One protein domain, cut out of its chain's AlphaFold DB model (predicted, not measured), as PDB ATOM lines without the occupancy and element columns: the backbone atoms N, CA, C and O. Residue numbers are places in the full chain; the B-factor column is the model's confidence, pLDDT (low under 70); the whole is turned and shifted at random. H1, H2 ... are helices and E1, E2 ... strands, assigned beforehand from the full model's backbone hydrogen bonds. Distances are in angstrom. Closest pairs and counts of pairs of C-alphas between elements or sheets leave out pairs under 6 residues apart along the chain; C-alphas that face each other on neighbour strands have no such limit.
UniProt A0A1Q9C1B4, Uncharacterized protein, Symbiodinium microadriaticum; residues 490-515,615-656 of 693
ATOM      1  N   PHE A 490     -21.714 -36.941   1.817       68.81
ATOM      2  CA  PHE A 490     -22.593 -37.738   2.664       68.81
ATOM      3  C   PHE A 490     -23.667 -36.838   3.275       68.81
ATOM      4  O   PHE A 490     -23.417 -36.111   4.240       68.81
ATOM      5  N   ASP A 491     -24.881 -36.906   2.737       64.50
ATOM      6  CA  ASP A 491     -26.057 -36.308   3.360       64.50
ATOM      7  C   ASP A 491     -26.727 -37.353   4.258       64.50
ATOM      8  O   ASP A 491     -27.569 -38.146   3.829       64.50
ATOM      9  N   LEU A 492     -26.321 -37.382   5.527       62.41
ATOM     10  CA  LEU A 492     -26.869 -38.315   6.514       62.41
ATOM     11  C   LEU A 492     -28.342 -38.018   6.845       62.41
ATOM     12  O   LEU A 492     -29.095 -38.944   7.160       62.41
ATOM     13  N   ASP A 493     -28.766 -36.756   6.727       57.53
ATOM     14  CA  ASP A 493     -30.135 -36.321   7.020       57.53
ATOM     15  C   ASP A 493     -31.086 -36.699   5.874       57.53
ATOM     16  O   ASP A 493     -32.179 -37.244   6.103       57.53
ATOM     17  N   GLY A 494     -30.627 -36.481   4.638       66.31
ATOM     18  CA  GLY A 494     -31.269 -36.906   3.396       66.31
ATOM     19  C   GLY A 494     -31.122 -38.397   3.097       66.31
ATOM     20  O   GLY A 494     -31.893 -38.931   2.296       66.31
ATOM     21  N   ARG A 495     -30.205 -39.090   3.785       81.00
ATOM     22  CA  ARG A 495     -29.878 -40.515   3.601       81.00
ATOM     23  C   ARG A 495     -29.359 -40.830   2.211       81.00
ATOM     24  O   ARG A 495     -29.810 -41.779   1.560       81.00
ATOM     25  N   GLN A 496     -28.465 -39.971   1.751       88.88
ATOM     26  CA  GLN A 496     -27.909 -40.027   0.417       88.88
ATOM     27  C   GLN A 496     -26.389 -39.971   0.488       88.88
ATOM     28  O   GLN A 496     -25.809 -39.231   1.280       88.88
ATOM     29  N   CYS A 497     -25.748 -40.764  -0.358       89.31
ATOM     30  CA  CYS A 497     -24.326 -40.671  -0.626       89.31
ATOM     31  C   CYS A 497     -24.163 -40.349  -2.105       89.31
ATOM     32  O   CYS A 497     -24.576 -41.145  -2.955       89.31
ATOM     33  N   LEU A 498     -23.597 -39.183  -2.403       90.88
ATOM     34  CA  LEU A 498     -23.200 -38.829  -3.757       90.88
ATOM     35  C   LEU A 498     -21.871 -39.522  -4.061       90.88
ATOM     36  O   LEU A 498     -20.876 -39.251  -3.395       90.88
ATOM     37  N   LEU A 499     -21.870 -40.431  -5.030       89.25
ATOM     38  CA  LEU A 499     -20.658 -41.081  -5.511       89.25
ATOM     39  C   LEU A 499     -19.806 -40.076  -6.306       89.25
ATOM     40  O   LEU A 499     -20.377 -39.229  -7.003       89.25
ATOM     41  N   PRO A 500     -18.469 -40.184  -6.249       84.38
ATOM     42  CA  PRO A 500     -17.580 -39.383  -7.084       84.38
ATOM     43  C   PRO A 500     -17.789 -39.745  -8.562       84.38
ATOM     44  O   PRO A 500     -18.008 -40.911  -8.889       84.38
ATOM     45  N   GLY A 501     -17.726 -38.770  -9.469       84.38
ATOM     46  CA  GLY A 501     -18.036 -38.972 -10.884       84.38
ATOM     47  C   GLY A 501     -19.425 -38.485 -11.300       84.38
ATOM     48  O   GLY A 501     -20.361 -38.362 -10.512       84.38
ATOM     49  N   SER A 502     -19.584 -38.257 -12.604       87.81
ATOM     50  CA  SER A 502     -20.897 -38.035 -13.222       87.81
ATOM     51  C   SER A 502     -21.718 -39.330 -13.307       87.81
ATOM     52  O   SER A 502     -21.152 -40.411 -13.492       87.81
ATOM     53  N   ALA A 503     -23.044 -39.215 -13.311       87.81
ATOM     54  CA  ALA A 503     -23.987 -40.309 -13.541       87.81
ATOM     55  C   ALA A 503     -23.636 -41.153 -14.777       87.81
ATOM     56  O   ALA A 503     -23.571 -42.377 -14.683       87.81
ATOM     57  N   ASP A 504     -23.286 -40.507 -15.893       86.38
ATOM     58  CA  ASP A 504     -22.884 -41.174 -17.140       86.38
ATOM     59  C   ASP A 504     -21.663 -42.090 -16.954       86.38
ATOM     60  O   ASP A 504     -21.524 -43.119 -17.619       86.38
ATOM     61  N   ARG A 505     -20.763 -41.750 -16.023       83.94
ATOM     62  CA  ARG A 505     -19.591 -42.575 -15.695       83.94
ATOM     63  C   ARG A 505     -19.942 -43.765 -14.825       83.94
ATOM     64  O   ARG A 505     -19.477 -44.867 -15.118       83.94
ATOM     65  N   VAL A 506     -20.793 -43.570 -13.822       84.75
ATOM     66  CA  VAL A 506     -21.346 -44.677 -13.033       84.75
ATOM     67  C   VAL A 506     -22.098 -45.648 -13.951       84.75
ATOM     68  O   VAL A 506     -21.899 -46.859 -13.866       84.75
ATOM     69  N   GLU A 507     -22.889 -45.140 -14.900       83.88
ATOM     70  CA  GLU A 507     -23.566 -45.964 -15.905       83.88
ATOM     71  C   GLU A 507     -22.587 -46.665 -16.852       83.88
ATOM     72  O   GLU A 507     -22.741 -47.860 -17.113       83.88
ATOM     73  N   SER A 508     -21.545 -45.970 -17.317       81.69
ATOM     74  CA  SER A 508     -20.516 -46.546 -18.189       81.69
ATOM     75  C   SER A 508     -19.774 -47.716 -17.537       81.69
ATOM     76  O   SER A 508     -19.425 -48.659 -18.245       81.69
ATOM     77  N   LEU A 509     -19.542 -47.692 -16.219       78.62
ATOM     78  CA  LEU A 509     -18.955 -48.824 -15.481       78.62
ATOM     79  C   LEU A 509     -19.876 -50.049 -15.445       78.62
ATOM     80  O   LEU A 509     -19.422 -51.177 -15.266       78.62
ATOM     81  N   LEU A 510     -21.176 -49.824 -15.616       78.12
ATOM     82  CA  LEU A 510     -22.225 -50.835 -15.525       78.12
ATOM     83  C   LEU A 510     -22.712 -51.297 -16.908       78.12
ATOM     84  O   LEU A 510     -23.553 -52.202 -16.998       78.12
ATOM     85  N   CYS A 511     -22.196 -50.698 -17.984       78.81
ATOM     86  CA  CYS A 511     -22.488 -51.087 -19.355       78.81
ATOM     87  C   CYS A 511     -22.013 -52.521 -19.625       78.81
ATOM     88  O   CYS A 511     -20.858 -52.883 -19.407       78.81
ATOM     89  N   ARG A 512     -22.924 -53.360 -20.133       63.78
ATOM     90  CA  ARG A 512     -22.604 -54.741 -20.510       63.78
ATOM     91  C   ARG A 512     -21.738 -54.736 -21.765       63.78
ATOM     92  O   ARG A 512     -22.178 -54.263 -22.809       63.78
ATOM     93  N   VAL A 513     -20.549 -55.319 -21.677       58.44
ATOM     94  CA  VAL A 513     -19.718 -55.590 -22.853       58.44
ATOM     95  C   VAL A 513     -20.248 -56.847 -23.546       58.44
ATOM     96  O   VAL A 513     -20.484 -57.867 -22.893       58.44
ATOM     97  N   ASP A 514     -20.463 -56.782 -24.861       58.28
ATOM     98  CA  ASP A 514     -20.871 -57.951 -25.643       58.28
ATOM     99  C   ASP A 514     -19.726 -58.980 -25.683       58.28
ATOM    100  O   ASP A 514     -18.605 -58.704 -26.107       58.28
ATOM    101  N   LEU A 515     -20.002 -60.196 -25.217       47.41
ATOM    102  CA  LEU A 515     -19.014 -61.274 -25.136       47.41
ATOM    103  C   LEU A 515     -18.596 -61.788 -26.521       47.41
ATOM    104  O   LEU A 515     -17.599 -62.502 -26.627       47.41
ATOM    105  N   SER A 615     -11.721 -47.884 -19.185       53.75
ATOM    106  CA  SER A 615     -10.939 -46.759 -19.700       53.75
ATOM    107  C   SER A 615      -9.748 -46.531 -18.759       53.75
ATOM    108  O   SER A 615      -9.919 -46.701 -17.549       53.75
ATOM    109  N   PRO A 616      -8.551 -46.200 -19.282       60.41
ATOM    110  CA  PRO A 616      -7.414 -45.875 -18.428       60.41
ATOM    111  C   PRO A 616      -7.822 -44.788 -17.431       60.41
ATOM    112  O   PRO A 616      -8.533 -43.858 -17.808       60.41
ATOM    113  N   VAL A 617      -7.415 -44.956 -16.170       64.31
ATOM    114  CA  VAL A 617      -7.673 -43.993 -15.096       64.31
ATOM    115  C   VAL A 617      -6.827 -42.760 -15.387       64.31
ATOM    116  O   VAL A 617      -5.607 -42.809 -15.266       64.31
ATOM    117  N   ASN A 618      -7.463 -41.681 -15.821       69.81
ATOM    118  CA  ASN A 618      -6.800 -40.434 -16.200       69.81
ATOM    119  C   ASN A 618      -7.061 -39.313 -15.188       69.81
ATOM    120  O   ASN A 618      -6.491 -38.233 -15.314       69.81
ATOM    121  N   THR A 619      -7.938 -39.539 -14.203       75.19
ATOM    122  CA  THR A 619      -8.324 -38.530 -13.207       75.19
ATOM    123  C   THR A 619      -8.421 -39.119 -11.797       75.19
ATOM    124  O   THR A 619      -8.720 -40.302 -11.616       75.19
ATOM    125  N   HIS A 620      -8.209 -38.279 -10.778       67.31
ATOM    126  CA  HIS A 620      -8.422 -38.654  -9.372       67.31
ATOM    127  C   HIS A 620      -9.876 -39.058  -9.081       67.31
ATOM    128  O   HIS A 620     -10.119 -39.943  -8.264       67.31
ATOM    129  N   GLU A 621     -10.834 -38.448  -9.781       69.62
ATOM    130  CA  GLU A 621     -12.262 -38.751  -9.663       69.62
ATOM    131  C   GLU A 621     -12.584 -40.180 -10.124       69.62
ATOM    132  O   GLU A 621     -13.329 -40.901  -9.462       69.62
ATOM    133  N   GLU A 622     -11.955 -40.641 -11.211       74.19
ATOM    134  CA  GLU A 622     -12.096 -42.022 -11.680       74.19
ATOM    135  C   GLU A 622     -11.545 -43.018 -10.654       74.19
ATOM    136  O   GLU A 622     -12.191 -44.029 -10.384       74.19
ATOM    137  N   LEU A 623     -10.396 -42.724 -10.034       74.69
ATOM    138  CA  LEU A 623      -9.813 -43.586  -9.002       74.69
ATOM    139  C   LEU A 623     -10.727 -43.707  -7.774       74.69
ATOM    140  O   LEU A 623     -10.931 -44.815  -7.275       74.69
ATOM    141  N   ALA A 624     -11.304 -42.592  -7.320       74.69
ATOM    142  CA  ALA A 624     -12.270 -42.581  -6.226       74.69
ATOM    143  C   ALA A 624     -13.518 -43.406  -6.585       74.69
ATOM    144  O   ALA A 624     -13.944 -44.257  -5.806       74.69
ATOM    145  N   LEU A 625     -14.046 -43.265  -7.803       80.88
ATOM    146  CA  LEU A 625     -15.193 -44.042  -8.280       80.88
ATOM    147  C   LEU A 625     -14.920 -45.562  -8.306       80.88
ATOM    148  O   LEU A 625     -15.808 -46.351  -7.975       80.88
ATOM    149  N   TYR A 626     -13.694 -45.999  -8.617       80.88
ATOM    150  CA  TYR A 626     -13.325 -47.422  -8.559       80.88
ATOM    151  C   TYR A 626     -13.345 -48.002  -7.138       80.88
ATOM    152  O   TYR A 626     -13.663 -49.183  -6.978       80.88
ATOM    153  N   GLN A 627     -13.088 -47.199  -6.101       80.56
ATOM    154  CA  GLN A 627     -13.204 -47.644  -4.702       80.56
ATOM    155  C   GLN A 627     -14.659 -47.977  -4.336       80.56
ATOM    156  O   GLN A 627     -14.929 -48.879  -3.538       80.56
ATOM    157  N   TRP A 628     -15.612 -47.311  -4.988       86.75
ATOM    158  CA  TRP A 628     -17.042 -47.557  -4.833       86.75
ATOM    159  C   TRP A 628     -17.568 -48.711  -5.696       86.75
ATOM    160  O   TRP A 628     -18.703 -49.148  -5.494       86.75
ATOM    161  N   LEU A 629     -16.766 -49.270  -6.612       85.25
ATOM    162  CA  LEU A 629     -17.206 -50.297  -7.565       85.25
ATOM    163  C   LEU A 629     -17.858 -51.532  -6.907       85.25
ATOM    164  O   LEU A 629     -18.907 -51.961  -7.401       85.25
ATOM    165  N   PRO A 630     -17.351 -52.095  -5.788       84.62
ATOM    166  CA  PRO A 630     -18.026 -53.202  -5.109       84.62
ATOM    167  C   PRO A 630     -19.439 -52.832  -4.640       84.62
ATOM    168  O   PRO A 630     -20.378 -53.607  -4.824       84.62
ATOM    169  N   HIS A 631     -19.609 -51.623  -4.100       84.69
ATOM    170  CA  HIS A 631     -20.888 -51.112  -3.611       84.69
ATOM    171  C   HIS A 631     -21.851 -50.816  -4.765       84.69
ATOM    172  O   HIS A 631     -23.036 -51.135  -4.672       84.69
ATOM    173  N   ILE A 632     -21.352 -50.259  -5.872       88.06
ATOM    174  CA  ILE A 632     -22.117 -49.998  -7.100       88.06
ATOM    175  C   ILE A 632     -22.651 -51.315  -7.686       88.06
ATOM    176  O   ILE A 632     -23.846 -51.445  -7.970       88.06
ATOM    177  N   CYS A 633     -21.787 -52.327  -7.801       85.31
ATOM    178  CA  CYS A 633     -22.150 -53.663  -8.277       85.31
ATOM    179  C   CYS A 633     -23.159 -54.356  -7.349       85.31
ATOM    180  O   CYS A 633     -24.122 -54.975  -7.819       85.31
ATOM    181  N   LEU A 634     -22.978 -54.238  -6.031       81.31
ATOM    182  CA  LEU A 634     -23.888 -54.818  -5.044       81.31
ATOM    183  C   LEU A 634     -25.265 -54.139  -5.086       81.31
ATOM    184  O   LEU A 634     -26.282 -54.824  -5.169       81.31
ATOM    185  N   SER A 635     -25.294 -52.805  -5.149       88.00
ATOM    186  CA  SER A 635     -26.522 -52.000  -5.238       88.00
ATOM    187  C   SER A 635     -27.339 -52.308  -6.485       88.00
ATOM    188  O   SER A 635     -28.565 -52.381  -6.435       88.00
ATOM    189  N   ARG A 636     -26.666 -52.573  -7.609       84.62
ATOM    190  CA  ARG A 636     -27.330 -52.935  -8.866       84.62
ATOM    191  C   ARG A 636     -27.781 -54.390  -8.922       84.62
ATOM    192  O   ARG A 636     -28.800 -54.683  -9.545       84.62
ATOM    193  N   SER A 637     -27.032 -55.306  -8.310       81.50
ATOM    194  CA  SER A 637     -27.393 -56.728  -8.283       81.50
ATOM    195  C   SER A 637     -28.485 -57.038  -7.261       81.50
ATOM    196  O   SER A 637     -29.274 -57.955  -7.492       81.50
ATOM    197  N   ARG A 638     -28.565 -56.269  -6.167       84.44
ATOM    198  CA  ARG A 638     -29.527 -56.475  -5.075       84.44
ATOM    199  C   ARG A 638     -30.195 -55.172  -4.616       84.44
ATOM    200  O   ARG A 638     -30.107 -54.817  -3.442       84.44
ATOM    201  N   PRO A 639     -30.935 -54.479  -5.496       84.00
ATOM    202  CA  PRO A 639     -31.506 -53.161  -5.199       84.00
ATOM    203  C   PRO A 639     -32.546 -53.150  -4.064       84.00
ATOM    204  O   PRO A 639     -32.992 -52.079  -3.667       84.00
ATOM    205  N   GLN A 640     -32.968 -54.320  -3.568       84.06
ATOM    206  CA  GLN A 640     -33.871 -54.445  -2.419       84.06
ATOM    207  C   GLN A 640     -33.159 -54.781  -1.099       84.06
ATOM    208  O   GLN A 640     -33.762 -54.618  -0.044       84.06
ATOM    209  N   GLU A 641     -31.903 -55.241  -1.139       80.88
ATOM    210  CA  GLU A 641     -31.149 -55.657   0.058       80.88
ATOM    211  C   GLU A 641     -30.174 -54.581   0.550       80.88
ATOM    212  O   GLU A 641     -29.807 -54.568   1.722       80.88
ATOM    213  N   VAL A 642     -29.737 -53.688  -0.339       88.50
ATOM    214  CA  VAL A 642     -28.713 -52.667  -0.068       88.50
ATOM    215  C   VAL A 642     -29.180 -51.285  -0.551       88.50
ATOM    216  O   VAL A 642     -30.201 -51.210  -1.242       88.50
ATOM    217  N   PRO A 643     -28.489 -50.182  -0.185       92.31
ATOM    218  CA  PRO A 643     -28.863 -48.840  -0.626       92.31
ATOM    219  C   PRO A 643     -29.087 -48.760  -2.140       92.31
ATOM    220  O   PRO A 643     -28.279 -49.230  -2.939       92.31
ATOM    221  N   LEU A 644     -30.211 -48.170  -2.541       91.81
ATOM    222  CA  LEU A 644     -30.598 -48.081  -3.938       91.81
ATOM    223  C   LEU A 644     -29.746 -47.018  -4.629       91.81
ATOM    224  O   LEU A 644     -29.843 -45.836  -4.295       91.81
ATOM    225  N   LEU A 645     -28.960 -47.440  -5.617       93.62
ATOM    226  CA  LEU A 645     -28.229 -46.543  -6.505       93.62
ATOM    227  C   LEU A 645     -29.161 -46.033  -7.612       93.62
ATOM    228  O   LEU A 645     -29.660 -46.821  -8.418       93.62
ATOM    229  N   ARG A 646     -29.395 -44.720  -7.644       92.00
ATOM    230  CA  ARG A 646     -30.027 -44.013  -8.763       92.00
ATOM    231  C   ARG A 646     -29.031 -42.995  -9.285       92.00
ATOM    232  O   ARG A 646     -28.599 -42.129  -8.527       92.00
ATOM    233  N   ASP A 647     -28.657 -43.130 -10.550       92.19
ATOM    234  CA  ASP A 647     -27.612 -42.324 -11.176       92.19
ATOM    235  C   ASP A 647     -26.288 -42.450 -10.396       92.19
ATOM    236  O   ASP A 647     -25.713 -43.535 -10.310       92.19
ATOM    237  N   GLN A 648     -25.842 -41.364  -9.774       93.06
ATOM    238  CA  GLN A 648     -24.655 -41.287  -8.917       93.06
ATOM    239  C   GLN A 648     -24.996 -41.196  -7.420       93.06
ATOM    240  O   GLN A 648     -24.120 -40.924  -6.609       93.06
ATOM    241  N   VAL A 649     -26.259 -41.387  -7.028       92.50
ATOM    242  CA  VAL A 649     -26.709 -41.236  -5.639       92.50
ATOM    243  C   VAL A 649     -27.143 -42.583  -5.072       92.50
ATOM    244  O   VAL A 649     -28.106 -43.192  -5.545       92.50
ATOM    245  N   MET A 650     -26.474 -43.043  -4.016       92.62
ATOM    246  CA  MET A 650     -26.960 -44.159  -3.202       92.62
ATOM    247  C   MET A 650     -27.916 -43.647  -2.133       92.62
ATOM    248  O   MET A 650     -27.566 -42.756  -1.368       92.62
ATOM    249  N   THR A 651     -29.111 -44.229  -2.061       89.88
ATOM    250  CA  THR A 651     -30.173 -43.822  -1.131       89.88
ATOM    251  C   THR A 651     -30.606 -44.978  -0.236       89.88
ATOM    252  O   THR A 651     -30.724 -46.114  -0.693       89.88
ATOM    253  N   TRP A 652     -30.881 -44.714   1.043       88.88
ATOM    254  CA  TRP A 652     -31.395 -45.730   1.973       88.88
ATOM    255  C   TRP A 652     -32.694 -45.289   2.666       88.88
ATOM    256  O   TRP A 652     -32.898 -44.121   2.995       88.88
ATOM    257  N   SER A 653     -33.624 -46.233   2.861       78.12
ATOM    258  CA  SER A 653     -34.993 -45.933   3.317       78.12
ATOM    259  C   SER A 653     -35.121 -45.733   4.841       78.12
ATOM    260  O   SER A 653     -34.227 -46.087   5.609       78.12
ATOM    261  N   ARG A 654     -36.238 -45.122   5.282       55.25
ATOM    262  CA  ARG A 654     -36.619 -44.903   6.701       55.25
ATOM    263  C   ARG A 654     -37.357 -46.065   7.361       55.25
ATOM    264  O   ARG A 654     -37.447 -46.074   8.584       55.25
ATOM    265  N   GLY A 655     -37.873 -47.009   6.582       67.56
ATOM    266  CA  GLY A 655     -38.586 -48.156   7.134       67.56
ATOM    267  C   GLY A 655     -37.630 -49.163   7.779       67.56
ATOM    268  O   GLY A 655     -36.448 -49.174   7.424       67.56
ATOM    269  N   PRO A 656     -38.118 -50.035   8.683       48.47
ATOM    270  CA  PRO A 656     -37.423 -51.283   8.957       48.47
ATOM    271  C   PRO A 656     -37.317 -52.002   7.612       48.47
ATOM    272  O   PRO A 656     -38.318 -52.459   7.060       48.47
TER     273      PRO A 656
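What this domain is: This is residues 490 to 515 and 615 to 656 of the 693 residues of an uncharacterized protein of Symbiodinium microadriaticum (UniProt A0A1Q9C1B4). A small sheet of three very short antiparallel strands, E1, E3 and E2, has helix H3 packed across one edge of it, over E2. The two other short helices, H1 and H2, lie toward one end of the domain: H1 grazes the sheet and comes close to both H2 and H3, while H2 is off the sheet. The printed part has 68 residues, with three named helices and three named strands in the chain order E1 H1 H2 H3 E2 E3; the class is mixed, helices and strands. It is only just compact, close to loose, with a radius of gyration of the C-alphas of 12.8 A, and the C-alphas span 40 by 29 by 17 A.

How they stand to each other: The sheet runs E1, residues 496 to 498, then E3, residues 649 to 651, then E2, residues 644 to 646. E1 and E3 are antiparallel at 163 degrees, with N 497 and O 650 at 2.9 A. E3 and E2 are antiparallel at 150 degrees and form a hairpin, with N 644 and O 651 at 2.8 A. Residues 490 to 491 also pair, antiparallel, with residues 496 to 497 of E1. H3, residues 629 to 637, is on the sheet at a height of 9.1 A, on a local plane fitted to only just enough C-alphas, 6 of them. It lies over E2 and runs across the strands, at 63 degrees to E2 on the local plane; its line rises 39 degrees, only just short of standing up from the sheet. The closest C-alphas of H3 and E2 are those of Ser 635 and Leu 644, 5.8 A apart. H1, residues 503 to 510, only grazes the sheet, with its residues 503 to 507. H1 and H3 are close but not clearly touching, about perpendicular at 81 degrees; their closest C-alphas, of Leu 510 and Cys 633, are 7.8 A apart. H2, residues 620 to 627, is close to H1 but not clearly touching, at a steep tilt of 46 degrees, the same way; the C-alphas of Val 506 and Leu 625 are closest, at 7.8 A. H2 and H3 meet only through their link, and H2 is apart from E1, E2 and E3. In H2 and H3 every O i to N i+4 pair is within hydrogen-bond range; in H1, 3 of 4 are.

Where its parts are: E1 begins at C-alpha 496, (-27.909, -40.027, 0.417), and E3 ends at C-alpha 651, (-30.173, -43.822, -1.131). From first to last C-alpha, H1 measures 10.9 A, H2 11.2 A and H3 12.1 A. H3 begins at C-alpha 629, (-17.206, -50.297, -7.565).

The domain as a whole: The C-alphas farthest apart, of Asp 493 and Leu 515, are 42.2 A apart. Residues 516 to 614 are not printed, and C-alphas 515 and 615 are 17.5 A apart across this cut. Of the links printed whole, none is long. The mean pLDDT of the printed part is 78.7, and 18 residues are under 70, among them 490 to 494, 512 to 515 and 654 to 656.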